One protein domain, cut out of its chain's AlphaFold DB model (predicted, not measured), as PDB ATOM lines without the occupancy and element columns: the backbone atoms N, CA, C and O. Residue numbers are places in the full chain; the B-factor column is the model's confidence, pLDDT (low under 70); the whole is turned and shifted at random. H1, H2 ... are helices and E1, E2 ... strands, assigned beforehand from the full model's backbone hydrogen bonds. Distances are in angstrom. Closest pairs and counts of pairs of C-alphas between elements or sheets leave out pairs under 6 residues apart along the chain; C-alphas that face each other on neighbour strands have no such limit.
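Overview. This is residues 5 to 100 of the 100 residues of an uncharacterized protein of Sulfurospirillum sp. ACSTCE (UniProt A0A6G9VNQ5). Little regular structure: a long winding stretch with no named element, residues 5 to 52, leads into a strongly twisted sheet with one short helix, H1, over E3. The sheet is an antiparallel meander, each strand neighbouring the one before, E1 E2 E3 E4; H1 follows. The 96 printed residues, 30 in named elements of mixed class, are compact, with radius of gyration of the C-alphas 13.4 A and spans of 38 by 28 by 19 A.

Arrangement. Residues 28 to 29 pair antiparallel with 43 to 44. E1, residues 53 to 58, and E2, residues 61 to 66, form a hairpin, with N 55 and O 63 within hydrogen-bond range at 2.9 A. E2 and E3, residues 69 to 75, form another, N 64 to O 71 3.0 A. E3 and E4, residues 82 to 84, form a third, N 74 to O 83 2.8 A. H1, residues 92 to 99, is on the sheet, height 8.4 A, slantwise to E3, only just, at 59 degrees on the local plane; every O i to N i+4 pair in it is within range.

Along the chain. C-alpha 53 begins E1 at (453.826, 296.736, 377.998); C-alpha 99 ends H1 at (464.833, 307.808, 378.130). E3 is 19.6 A long.

Size, cuts and confidence. The printed part has no cut. Residues 5 to 11 and 32 to 37 have pLDDT under 70.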
ATOM      1  N   ARG A   5     459.518 308.295 358.874       60.50
ATOM      2  CA  ARG A   5     459.101 309.602 358.321       60.50
ATOM      3  C   ARG A   5     460.277 310.531 357.996       60.50
ATOM      4  O   ARG A   5     460.198 311.296 357.039       60.50
ATOM      5  N   LEU A   6     461.380 310.437 358.750       55.72
ATOM      6  CA  LEU A   6     462.599 311.207 358.468       55.72
ATOM      7  C   LEU A   6     463.248 310.776 357.141       55.72
ATOM      8  O   LEU A   6     463.858 311.595 356.464       55.72
ATOM      9  N   LEU A   7     463.098 309.504 356.759       60.91
ATOM     10  CA  LEU A   7     463.615 308.958 355.501       60.91
ATOM     11  C   LEU A   7     462.711 309.293 354.303       60.91
ATOM     12  O   LEU A   7     463.178 309.282 353.170       60.91
ATOM     13  N   GLU A   8     461.441 309.618 354.555       63.78
ATOM     14  CA  GLU A   8     460.443 309.987 353.539       63.78
ATOM     15  C   GLU A   8     460.418 311.502 353.243       63.78
ATOM     16  O   GLU A   8     459.665 311.950 352.382       63.78
ATOM     17  N   GLY A   9     461.224 312.311 353.946       53.47
ATOM     18  CA  GLY A   9     461.307 313.764 353.731       53.47
ATOM     19  C   GLY A   9     460.074 314.553 354.194       53.47
ATOM     20  O   GLY A   9     459.936 315.730 353.863       53.47
ATOM     21  N   ASN A  10     459.177 313.933 354.969       66.56
ATOM     22  CA  ASN A  10     457.976 314.578 355.491       66.56
ATOM     23  C   ASN A  10     458.264 315.236 356.850       66.56
ATOM     24  O   ASN A  10     458.424 314.553 357.863       66.56
ATOM     25  N   THR A  11     458.307 316.569 356.871       69.12
ATOM     26  CA  THR A  11     458.580 317.368 358.078       69.12
ATOM     27  C   THR A  11     457.329 317.708 358.886       69.12
ATOM     28  O   THR A  11     457.444 318.214 360.000       69.12
ATOM     29  N   THR A  12     456.127 317.432 358.367       78.94
ATOM     30  CA  THR A  12     454.888 317.658 359.114       78.94
ATOM     31  C   THR A  12     454.755 316.607 360.207       78.94
ATOM     32  O   THR A  12     454.788 315.401 359.943       78.94
ATOM     33  N   LEU A  13     454.585 317.065 361.445       80.62
ATOM     34  CA  LEU A  13     454.357 316.197 362.590       80.62
ATOM     35  C   LEU A  13     452.936 315.625 362.531       80.62
ATOM     36  O   LEU A  13     451.981 316.381 362.332       80.62
ATOM     37  N   PRO A  14     452.759 314.302 362.672       84.88
ATOM     38  CA  PRO A  14     451.425 313.732 362.676       84.88
ATOM     39  C   PRO A  14     450.669 314.158 363.944       84.88
ATOM     40  O   PRO A  14     451.299 314.403 364.972       84.88
ATOM     41  N   PRO A  15     449.328 314.225 363.918       87.50
ATOM     42  CA  PRO A  15     448.532 314.552 365.102       87.50
ATOM     43  C   PRO A  15     448.499 313.411 366.134       87.50
ATOM     44  O   PRO A  15     448.184 313.647 367.295       87.50
ATOM     45  N   LYS A  16     448.806 312.179 365.708       88.44
ATOM     46  CA  LYS A  16     448.798 310.941 366.504       88.44
ATOM     47  C   LYS A  16     449.908 310.016 366.005       88.44
ATOM     48  O   LYS A  16     450.346 310.161 364.867       88.44
ATOM     49  N   LEU A  17     450.332 309.054 366.821       88.75
ATOM     50  CA  LEU A  17     451.392 308.103 366.451       88.75
ATOM     51  C   LEU A  17     450.868 306.753 365.936       88.75
ATOM     52  O   LEU A  17     451.644 305.959 365.412       88.75
ATOM     53  N   ASP A  18     449.563 306.509 366.059       90.19
ATOM     54  CA  ASP A  18     448.860 305.329 365.559       90.19
ATOM     55  C   ASP A  18     447.348 305.596 365.455       90.19
ATOM     56  O   ASP A  18     446.848 306.661 365.837       90.19
ATOM     57  N   ALA A  19     446.619 304.610 364.931       89.56
ATOM     58  CA  ALA A  19     445.162 304.615 364.822       89.56
ATOM     59  C   ALA A  19     444.464 303.763 365.902       89.56
ATOM     60  O   ALA A  19     443.262 303.525 365.798       89.56
ATOM     61  N   ALA A  20     445.190 303.286 366.921       90.19
ATOM     62  CA  ALA A  20     444.606 302.454 367.965       90.19
ATOM     63  C   ALA A  20     443.565 303.237 368.775       90.19
ATOM     64  O   ALA A  20     443.740 304.426 369.063       90.19
ATOM     65  N   VAL A  21     442.495 302.549 369.168       91.69
ATOM     66  CA  VAL A  21     441.547 303.052 370.167       91.69
ATOM     67  C   VAL A  21     442.216 302.977 371.543       91.69
ATOM     68  O   VAL A  21     442.994 302.057 371.812       91.69
ATOM     69  N   ALA A  22     441.951 303.964 372.400       93.12
ATOM     70  CA  ALA A  22     442.466 303.980 373.766       93.12
ATOM     71  C   ALA A  22     442.063 302.706 374.533       93.12
ATOM     72  O   ALA A  22     441.021 302.106 374.261       93.12
ATOM     73  N   ASP A  23     442.924 302.277 375.457       92.56
ATOM     74  CA  ASP A  23     442.710 301.143 376.362       92.56
ATOM     75  C   ASP A  23     442.309 299.829 375.661       92.56
ATOM     76  O   ASP A  23     441.613 298.996 376.235       92.56
ATOM     77  N   THR A  24     442.754 299.626 374.414       94.06
ATOM     78  CA  THR A  24     442.450 298.425 373.619       94.06
ATOM     79  C   THR A  24     443.655 297.478 373.571       94.06
ATOM     80  O   THR A  24     444.618 297.750 372.847       94.06
ATOM     81  N   PRO A  25     443.639 296.348 374.303       93.69
ATOM     82  CA  PRO A  25     444.709 295.359 374.240       93.69
ATOM     83  C   PRO A  25     444.823 294.724 372.853       93.69
ATOM     84  O   PRO A  25     443.835 294.556 372.143       93.69
ATOM     85  N   GLY A  26     446.041 294.365 372.452       93.25
ATOM     86  CA  GLY A  26     446.328 293.794 371.136       93.25
ATOM     87  C   GLY A  26     446.230 294.792 369.979       93.25
ATOM     88  O   GLY A  26     446.557 294.429 368.851       93.25
ATOM     89  N   ALA A  27     445.833 296.044 370.228       92.06
ATOM     90  CA  ALA A  27     445.864 297.077 369.205       92.06
ATOM     91  C   ALA A  27     447.317 297.378 368.806       92.06
ATOM     92  O   ALA A  27     448.197 297.433 369.671       92.06
ATOM     93  N   PRO A  28     447.606 297.564 367.513       91.19
ATOM     94  CA  PRO A  28     448.946 297.912 367.095       91.19
ATOM     95  C   PRO A  28     449.211 299.395 367.400       91.19
ATOM     96  O   PRO A  28     448.414 300.269 367.066       91.19
ATOM     97  N   LEU A  29     450.327 299.663 368.071       90.94
ATOM     98  CA  LEU A  29     450.781 300.990 368.475       90.94
ATOM     99  C   LEU A  29     452.002 301.405 367.661       90.94
ATOM    100  O   LEU A  29     452.788 300.561 367.209       90.94
ATOM    101  N   PHE A  30     452.177 302.720 367.535       88.50
ATOM    102  CA  PHE A  30     453.288 303.349 366.813       88.50
ATOM    103  C   PHE A  30     453.446 302.843 365.366       88.50
ATOM    104  O   PHE A  30     454.563 302.741 364.851       88.50
ATOM    105  N   ASN A  31     452.342 302.473 364.713       77.69
ATOM    106  CA  ASN A  31     452.359 301.770 363.436       77.69
ATOM    107  C   ASN A  31     451.508 302.427 362.346       77.69
ATOM    108  O   ASN A  31     450.613 303.233 362.594       77.69
ATOM    109  N   GLY A  32     451.836 302.020 361.119       57.25
ATOM    110  CA  GLY A  32     451.335 302.522 359.849       57.25
ATOM    111  C   GLY A  32     449.833 302.578 359.682       57.25
ATOM    112  O   GLY A  32     449.183 301.566 359.435       57.25
ATOM    113  N   GLY A  33     449.322 303.800 359.684       62.03
ATOM    114  CA  GLY A  33     448.028 304.156 359.119       62.03
ATOM    115  C   GLY A  33     448.093 305.561 358.527       62.03
ATOM    116  O   GLY A  33     449.173 306.063 358.211       62.03
ATOM    117  N   THR A  34     446.953 306.242 358.456       61.41
ATOM    118  CA  THR A  34     446.792 307.627 357.963       61.41
ATOM    119  C   THR A  34     447.747 308.651 358.609       61.41
ATOM    120  O   THR A  34     447.954 309.735 358.073       61.41
ATOM    121  N   TYR A  35     448.365 308.309 359.743       65.12
ATOM    122  CA  TYR A  35     449.263 309.167 360.521       65.12
ATOM    123  C   TYR A  35     450.763 308.819 360.363       65.12
ATOM    124  O   TYR A  35     451.625 309.466 360.959       65.12
ATOM    125  N   GLY A  36     451.098 307.879 359.470       60.75
ATOM    126  CA  GLY A  36     452.464 307.503 359.084       60.75
ATOM    127  C   GLY A  36     453.051 306.328 359.875       60.75
ATOM    128  O   GLY A  36     452.613 306.010 360.976       60.75
ATOM    129  N   ASN A  37     454.059 305.675 359.293       67.38
ATOM    130  CA  ASN A  37     454.797 304.582 359.926       67.38
ATOM    131  C   ASN A  37     455.815 305.166 360.920       67.38
ATOM    132  O   ASN A  37     456.893 305.602 360.519       67.38
ATOM    133  N   VAL A  38     455.479 305.245 362.210       76.06
ATOM    134  CA  VAL A  38     456.440 305.711 363.232       76.06
ATOM    135  C   VAL A  38     457.535 304.659 363.434       76.06
ATOM    136  O   VAL A  38     458.724 304.986 363.421       76.06
ATOM    137  N   LEU A  39     457.134 303.390 363.539       77.00
ATOM    138  CA  LEU A  39     458.007 302.219 363.561       77.00
ATOM    139  C   LEU A  39     457.794 301.351 362.314       77.00
ATOM    140  O   LEU A  39     456.687 301.261 361.784       77.00
ATOM    141  N   SER A  40     458.848 300.645 361.895       74.06
ATOM    142  CA  SER A  40     458.791 299.648 360.814       74.06
ATOM    143  C   SER A  40     457.980 298.402 361.184       74.06
ATOM    144  O   SER A  40     457.590 297.621 360.320       74.06
ATOM    145  N   SER A  41     457.755 298.172 362.478       81.06
ATOM    146  CA  SER A  41     456.908 297.100 362.991       81.06
ATOM    147  C   SER A  41     456.148 297.603 364.216       81.06
ATOM    148  O   SER A  41     456.753 298.283 365.049       81.06
ATOM    149  N   PRO A  42     454.842 297.298 364.330       87.44
ATOM    150  CA  PRO A  42     454.037 297.727 365.463       87.44
ATOM    151  C   PRO A  42     454.554 297.144 366.774       87.44
ATOM    152  O   PRO A  42     455.049 296.016 366.821       87.44
ATOM    153  N   ILE A  43     454.318 297.878 367.857       90.38
ATOM    154  CA  ILE A  43     454.282 297.297 369.199       90.38
ATOM    155  C   ILE A  43     452.819 297.009 369.512       90.38
ATOM    156  O   ILE A  43     451.983 297.895 369.388       90.38
ATOM    157  N   TYR A  44     452.488 295.791 369.922       91.81
ATOM    158  CA  TYR A  44     451.112 295.472 370.295       91.81
ATOM    159  C   TYR A  44     450.827 295.914 371.728       91.81
ATOM    160  O   TYR A  44     451.586 295.594 372.649       91.81
ATOM    161  N   ALA A  45     449.733 296.656 371.905       92.81
ATOM    162  CA  ALA A  45     449.277 297.115 373.203       92.81
ATOM    163  C   ALA A  45     449.050 295.917 374.132       92.81
ATOM    164  O   ALA A  45     448.462 294.908 373.735       92.81
ATOM    165  N   LYS A  46     449.501 296.024 375.380       92.00
ATOM    166  CA  LYS A  46     449.180 295.039 376.416       92.00
ATOM    167  C   LYS A  46     447.950 295.481 377.196       92.00
ATOM    168  O   LYS A  46     447.550 296.643 377.143       92.00
ATOM    169  N   GLU A  47     447.374 294.541 377.940       85.88
ATOM    170  CA  GLU A  47     446.339 294.897 378.903       85.88
ATOM    171  C   GLU A  47     446.864 295.886 379.941       85.88
ATOM    172  O   GLU A  47     448.029 295.840 380.348       85.88
ATOM    173  N   THR A  48     445.972 296.768 380.381       79.50
ATOM    174  CA  THR A  48     446.243 297.758 381.420       79.50
ATOM    175  C   THR A  48     446.815 297.071 382.659       79.50
ATOM    176  O   THR A  48     446.302 296.052 383.118       79.50
ATOM    177  N   SER A  49     447.897 297.631 383.202       81.12
ATOM    178  CA  SER A  49     448.599 297.102 384.381       81.12
ATOM    179  C   SER A  49     449.377 295.800 384.161       81.12
ATOM    180  O   SER A  49     449.830 295.195 385.134       81.12
ATOM    181  N   LYS A  50     449.584 295.361 382.910       84.12
ATOM    182  CA  LYS A  50     450.537 294.287 382.593       84.12
ATOM    183  C   LYS A  50     451.927 294.847 382.337       84.12
ATOM    184  O   LYS A  50     452.111 295.749 381.526       84.12
ATOM    185  N   ASP A  51     452.908 294.227 382.976       86.12
ATOM    186  CA  ASP A  51     454.296 294.659 382.900       86.12
ATOM    187  C   ASP A  51     454.924 294.550 381.518       86.12
ATOM    188  O   ASP A  51     454.587 293.692 380.685       86.12
ATOM    189  N   ASN A  52     455.916 295.420 381.319       84.38
ATOM    190  CA  ASN A  52     456.738 295.500 380.123       84.38
ATOM    191  C   ASN A  52     455.874 295.673 378.872       84.38
ATOM    192  O   ASN A  52     456.013 294.938 377.888       84.38
ATOM    193  N   GLY A  53     454.888 296.558 378.973       90.50
ATOM    194  CA  GLY A  53     453.826 296.736 377.998       90.50
ATOM    195  C   GLY A  53     453.464 298.193 377.821       90.50
ATOM    196  O   GLY A  53     453.513 298.972 378.772       90.50
ATOM    197  N   TRP A  54     453.080 298.523 376.594       93.44
ATOM    198  CA  TRP A  54     452.517 299.816 376.249       93.44
ATOM    199  C   TRP A  54     450.995 299.736 376.229       93.44
ATOM    200  O   TRP A  54     450.426 298.753 375.755       93.44
ATOM    201  N   THR A  55     450.353 300.800 376.686       95.19
ATOM    202  CA  THR A  55     448.915 301.029 376.541       95.19
ATOM    203  C   THR A  55     448.721 302.459 376.057       95.19
ATOM    204  O   THR A  55     449.345 303.380 376.584       95.19
ATOM    205  N   LYS A  56     447.869 302.661 375.054       94.00
ATOM    206  CA  LYS A  56     447.438 303.998 374.642       94.00
ATOM    207  C   LYS A  56     446.295 304.452 375.537       94.00
ATOM    208  O   LYS A  56     445.356 303.689 375.730       94.00
ATOM    209  N   THR A  57     446.360 305.676 376.045       95.38
ATOM    210  CA  THR A  57     445.300 306.252 376.889       95.38
ATOM    211  C   THR A  57     444.546 307.383 376.208       95.38
ATOM    212  O   THR A  57     443.396 307.630 376.543       95.38
ATOM    213  N   ASP A  58     445.174 308.054 375.245       94.94
ATOM    214  CA  ASP A  58     444.542 309.044 374.374       94.94
ATOM    215  C   ASP A  58     445.376 309.187 373.089       94.94
ATOM    216  O   ASP A  58     446.445 308.594 372.945       94.94
ATOM    217  N   ASP A  59     444.927 310.016 372.158       92.06
ATOM    218  CA  ASP A  59     445.572 310.320 370.884       92.06
ATOM    219  C   ASP A  59     447.061 310.674 370.999       92.06
ATOM    220  O   ASP A  59     447.870 310.280 370.151       92.06
ATOM    221  N   THR A  60     447.424 311.384 372.067       93.12
ATOM    222  CA  THR A  60     448.790 311.852 372.335       93.12
ATOM    223  C   THR A  60     449.374 311.306 373.636       93.12
ATOM    224  O   THR A  60     450.492 311.675 373.991       93.12
ATOM    225  N   THR A  61     448.670 310.420 374.350       95.75
ATOM    226  CA  THR A  61     449.115 309.929 375.664       95.75
ATOM    227  C   THR A  61     449.140 308.409 375.742       95.75
ATOM    228  O   THR A  61     448.259 307.710 375.239       95.75
ATOM    229  N   TYR A  62     450.191 307.899 376.377       95.31
ATOM    230  CA  TYR A  62     450.500 306.478 376.472       95.31
ATOM    231  C   TYR A  62     451.026 306.173 377.874       95.31
ATOM    232  O   TYR A  62     451.504 307.052 378.592       95.31
ATOM    233  N   LYS A  63     450.973 304.904 378.266       95.56
ATOM    234  CA  LYS A  63     451.576 304.398 379.497       95.56
ATOM    235  C   LYS A  63     452.488 303.232 379.174       95.56
ATOM    236  O   LYS A  63     452.117 302.355 378.397       95.56
ATOM    237  N   TYR A  64     453.645 303.215 379.819       94.50
ATOM    238  CA  TYR A  64     454.497 302.038 379.899       94.50
ATOM    239  C   TYR A  64     454.495 301.508 381.331       94.50
ATOM    240  O   TYR A  64     454.668 302.286 382.267       94.50
ATOM    241  N   TYR A  65     454.295 300.207 381.519       92.62
ATOM    242  CA  TYR A  65     454.214 299.606 382.852       92.62
ATOM    243  C   TYR A  65     455.528 298.939 383.268       92.62
ATOM    244  O   TYR A  65     456.033 298.059 382.566       92.62
ATOM    245  N   ILE A  66     456.041 299.334 384.438       90.00
ATOM    246  CA  ILE A  66     457.184 298.701 385.112       90.00
ATOM    247  C   ILE A  66     456.727 298.220 386.488       90.00
ATOM    248  O   ILE A  66     456.400 299.040 387.348       90.00
ATOM    249  N   SER A  67     456.722 296.907 386.711       87.50
ATOM    250  CA  SER A  67     456.317 296.277 387.978       87.50
ATOM    251  C   SER A  67     454.982 296.818 388.526       87.50
ATOM    252  O   SER A  67     454.883 297.225 389.682       87.50
ATOM    253  N   GLY A  68     453.970 296.928 387.667       85.50
ATOM    254  CA  GLY A  68     452.635 297.456 387.938       85.50
ATOM    255  C   GLY A  68     452.541 298.983 387.931       85.50
ATOM    256  O   GLY A  68     451.436 299.522 387.938       85.50
ATOM    257  N   THR A  69     453.667 299.700 387.879       90.44
ATOM    258  CA  THR A  69     453.699 301.166 387.927       90.44
ATOM    259  C   THR A  69     453.519 301.760 386.528       90.44
ATOM    260  O   THR A  69     454.388 301.553 385.675       90.44
ATOM    261  N   PRO A  70     452.443 302.529 386.268       93.88
ATOM    262  CA  PRO A  70     452.262 303.216 384.995       93.88
ATOM    263  C   PRO A  70     453.180 304.436 384.897       93.88
ATOM    264  O   PRO A  70     453.060 305.387 385.672       93.88
ATOM    265  N   ILE A  71     454.056 304.448 383.899       95.44
ATOM    266  CA  ILE A  71     454.872 305.603 383.537       95.44
ATOM    267  C   ILE A  71     454.182 306.336 382.381       95.44
ATOM    268  O   ILE A  71     454.083 305.767 381.291       95.44
ATOM    269  N   PRO A  72     453.677 307.565 382.591       95.75
ATOM    270  CA  PRO A  72     452.988 308.312 381.547       95.75
ATOM    271  C   PRO A  72     453.983 308.886 380.535       95.75
ATOM    272  O   PRO A  72     454.965 309.524 380.917       95.75
ATOM    273  N   PHE A  73     453.681 308.694 379.256       96.25
ATOM    274  CA  PHE A  73     454.361 309.288 378.113       96.25
ATOM    275  C   PHE A  73     453.395 310.172 377.329       96.25
ATOM    276  O   PHE A  73     452.226 309.823 377.141       96.25
ATOM    277  N   THR A  74     453.918 311.281 376.818       95.62
ATOM    278  CA  THR A  74     453.172 312.238 376.008       95.62
ATOM    279  C   THR A  74     453.912 312.502 374.709       95.62
ATOM    280  O   THR A  74     455.118 312.755 374.698       95.62
ATOM    281  N   TYR A  75     453.167 312.477 373.612       92.06
ATOM    282  CA  TYR A  75     453.609 312.947 372.314       92.06
ATOM    283  C   TYR A  75     453.250 314.429 372.136       92.06
ATOM    284  O   TYR A  75     452.083 314.811 372.222       92.06
ATOM    285  N   SER A  76     454.239 315.273 371.862       90.88
ATOM    286  CA  SER A  76     454.031 316.671 371.498       90.88
ATOM    287  C   SER A  76     453.844 316.802 369.989       90.88
ATOM    288  O   SER A  76     454.782 316.606 369.220       90.88
ATOM    289  N   THR A  77     452.653 317.211 369.555       87.81
ATOM    290  CA  THR A  77     452.354 317.485 368.137       87.81
ATOM    291  C   THR A  77     453.039 318.747 367.605       87.81
ATOM    292  O   THR A  77     453.102 318.942 366.396       87.81
ATOM    293  N   THR A  78     453.568 319.598 368.490       87.50
ATOM    294  CA  THR A  78     454.320 320.812 368.146       87.50
ATOM    295  C   THR A  78     455.828 320.592 368.143       87.50
ATOM    296  O   THR A  78     456.503 321.067 367.235       87.50
ATOM    297  N   ALA A  79     456.365 319.875 369.133       86.44
ATOM    298  CA  ALA A  79     457.802 319.617 369.243       86.44
ATOM    299  C   ALA A  79     458.240 318.302 368.576       86.44
ATOM    300  O   ALA A  79     459.430 318.086 368.365       86.44
ATOM    301  N   GLY A  80     457.301 317.403 368.272       83.94
ATOM    302  CA  GLY A  80     457.588 316.089 367.693       83.94
ATOM    303  C   GLY A  80     458.251 315.123 368.675       83.94
ATOM    304  O   GLY A  80     458.796 314.102 368.261       83.94
ATOM    305  N   THR A  81     458.242 315.450 369.968       88.62
ATOM    306  CA  THR A  81     458.869 314.658 371.025       88.62
ATOM    307  C   THR A  81     457.883 313.659 371.610       88.62
ATOM    308  O   THR A  81     456.697 313.947 371.736       88.62
ATOM    309  N   PHE A  82     458.378 312.486 371.988       91.00
ATOM    310  CA  PHE A  82     457.636 311.486 372.746       91.00
ATOM    311  C   PHE A  82     458.426 311.190 374.015       91.00
ATOM    312  O   PHE A  82     459.498 310.593 373.936       91.00
ATOM    313  N   ASP A  83     457.947 311.674 375.158       93.50
ATOM    314  CA  ASP A  83     458.724 311.657 376.400       93.50
ATOM    315  C   ASP A  83     457.821 311.523 377.633       93.50
ATOM    316  O   ASP A  83     456.611 311.759 377.581       93.50
ATOM    317  N   CYS A  84     458.423 311.141 378.750       94.75
ATOM    318  CA  CYS A  84     457.801 311.065 380.062       94.75
ATOM    319  C   CYS A  84     458.332 312.178 380.980       94.75
ATOM    320  O   CYS A  84     459.360 312.809 380.733       94.75
ATOM    321  N   ASN A  85     457.639 312.444 382.090       94.38
ATOM    322  CA  ASN A  85     458.069 313.485 383.026       94.38
ATOM    323  C   ASN A  85     459.191 312.992 383.962       94.38
ATOM    324  O   ASN A  85     458.925 312.431 385.027       94.38
ATOM    325  N   ALA A  86     460.446 313.280 383.611       93.62
ATOM    326  CA  ALA A  86     461.629 312.956 384.419       93.62
ATOM    327  C   ALA A  86     461.703 313.692 385.776       93.62
ATOM    328  O   ALA A  86     462.470 313.291 386.656       93.62
ATOM    329  N   SER A  87     460.915 314.752 385.962       94.94
ATOM    330  CA  SER A  87     460.829 315.526 387.210       94.94
ATOM    331  C   SER A  87     459.675 315.076 388.112       94.94
ATOM    332  O   SER A  87     459.487 315.637 389.188       94.94
ATOM    333  N   SER A  88     458.893 314.076 387.694       93.38
ATOM    334  CA  SER A  88     457.822 313.503 388.510       93.38
ATOM    335  C   SER A  88     458.377 312.915 389.812       93.38
ATOM    336  O   SER A  88     459.302 312.103 389.785       93.38
ATOM    337  N   ALA A  89     457.773 313.272 390.949       92.50
ATOM    338  CA  ALA A  89     458.162 312.746 392.259       92.50
ATOM    339  C   ALA A  89     457.923 311.230 392.393       92.50
ATOM    340  O   ALA A  89     458.589 310.569 393.183       92.50
ATOM    341  N   THR A  90     456.986 310.674 391.619       91.50
ATOM    342  CA  THR A  90     456.585 309.261 391.698       91.50
ATOM    343  C   THR A  90     457.193 308.409 390.589       91.50
ATOM    344  O   THR A  90     457.550 307.258 390.815       91.50
ATOM    345  N   THR A  91     457.330 308.963 389.383       94.25
ATOM    346  CA  THR A  91     457.723 308.211 388.178       94.25
ATOM    347  C   THR A  91     458.977 308.752 387.496       94.25
ATOM    348  O   THR A  91     459.448 308.150 386.533       94.25
ATOM    349  N   GLY A  92     459.565 309.845 387.996       93.31
ATOM    350  CA  GLY A  92     460.679 310.538 387.345       93.31
ATOM    351  C   GLY A  92     461.952 309.703 387.247       93.31
ATOM    352  O   GLY A  92     462.626 309.739 386.222       93.31
ATOM    353  N   THR A  93     462.259 308.894 388.264       94.19
ATOM    354  CA  THR A  93     463.403 307.966 388.230       94.19
ATOM    355  C   THR A  93     463.235 306.912 387.137       94.19
ATOM    356  O   THR A  93     464.128 306.739 386.314       94.19
ATOM    357  N   ASN A  94     462.062 306.274 387.067       93.25
ATOM    358  CA  ASN A  94     461.751 305.296 386.020       93.25
ATOM    359  C   ASN A  94     461.785 305.937 384.633       93.25
ATOM    360  O   ASN A  94     462.338 305.366 383.700       93.25
ATOM    361  N   CYS A  95     461.240 307.148 384.512       92.69
ATOM    362  CA  CYS A  95     461.281 307.901 383.272       92.69
ATOM    363  C   CYS A  95     462.722 308.131 382.789       92.69
ATOM    364  O   CYS A  95     463.031 307.827 381.643       92.69
ATOM    365  N   LYS A  96     463.624 308.574 383.678       93.38
ATOM    366  CA  LYS A  96     465.043 308.770 383.342       93.38
ATOM    367  C   LYS A  96     465.692 307.490 382.824       93.38
ATOM    368  O   LYS A  96     466.410 307.571 381.845       93.38
ATOM    369  N   TYR A  97     465.414 306.335 383.430       90.31
ATOM    370  CA  TYR A  97     465.966 305.057 382.963       90.31
ATOM    371  C   TYR A  97     465.403 304.587 381.618       90.31
ATOM    372  O   TYR A  97     466.055 303.819 380.918       90.31
ATOM    373  N   LEU A  98     464.191 305.009 381.257       84.62
ATOM    374  CA  LEU A  98     463.589 304.665 379.969       84.62
ATOM    375  C   LEU A  98     464.075 305.567 378.831       84.62
ATOM    376  O   LEU A  98     464.006 305.159 377.672       84.62
ATOM    377  N   THR A  99     464.523 306.786 379.140       82.81
ATOM    378  CA  THR A  99     464.833 307.808 378.130       82.81
ATOM    379  C   THR A  99     466.288 308.278 378.115       82.81
ATOM    380  O   THR A  99     466.639 309.059 377.228       82.81
ATOM    381  N   ARG A 100     467.146 307.824 379.045       70.50
ATOM    382  CA  ARG A 100     468.553 308.249 379.167       70.50
ATOM    383  C   ARG A 100     469.507 307.118 379.526       70.50
ATOM    384  O   ARG A 100     469.140 306.273 380.368       70.50
TER     385      ARG A 100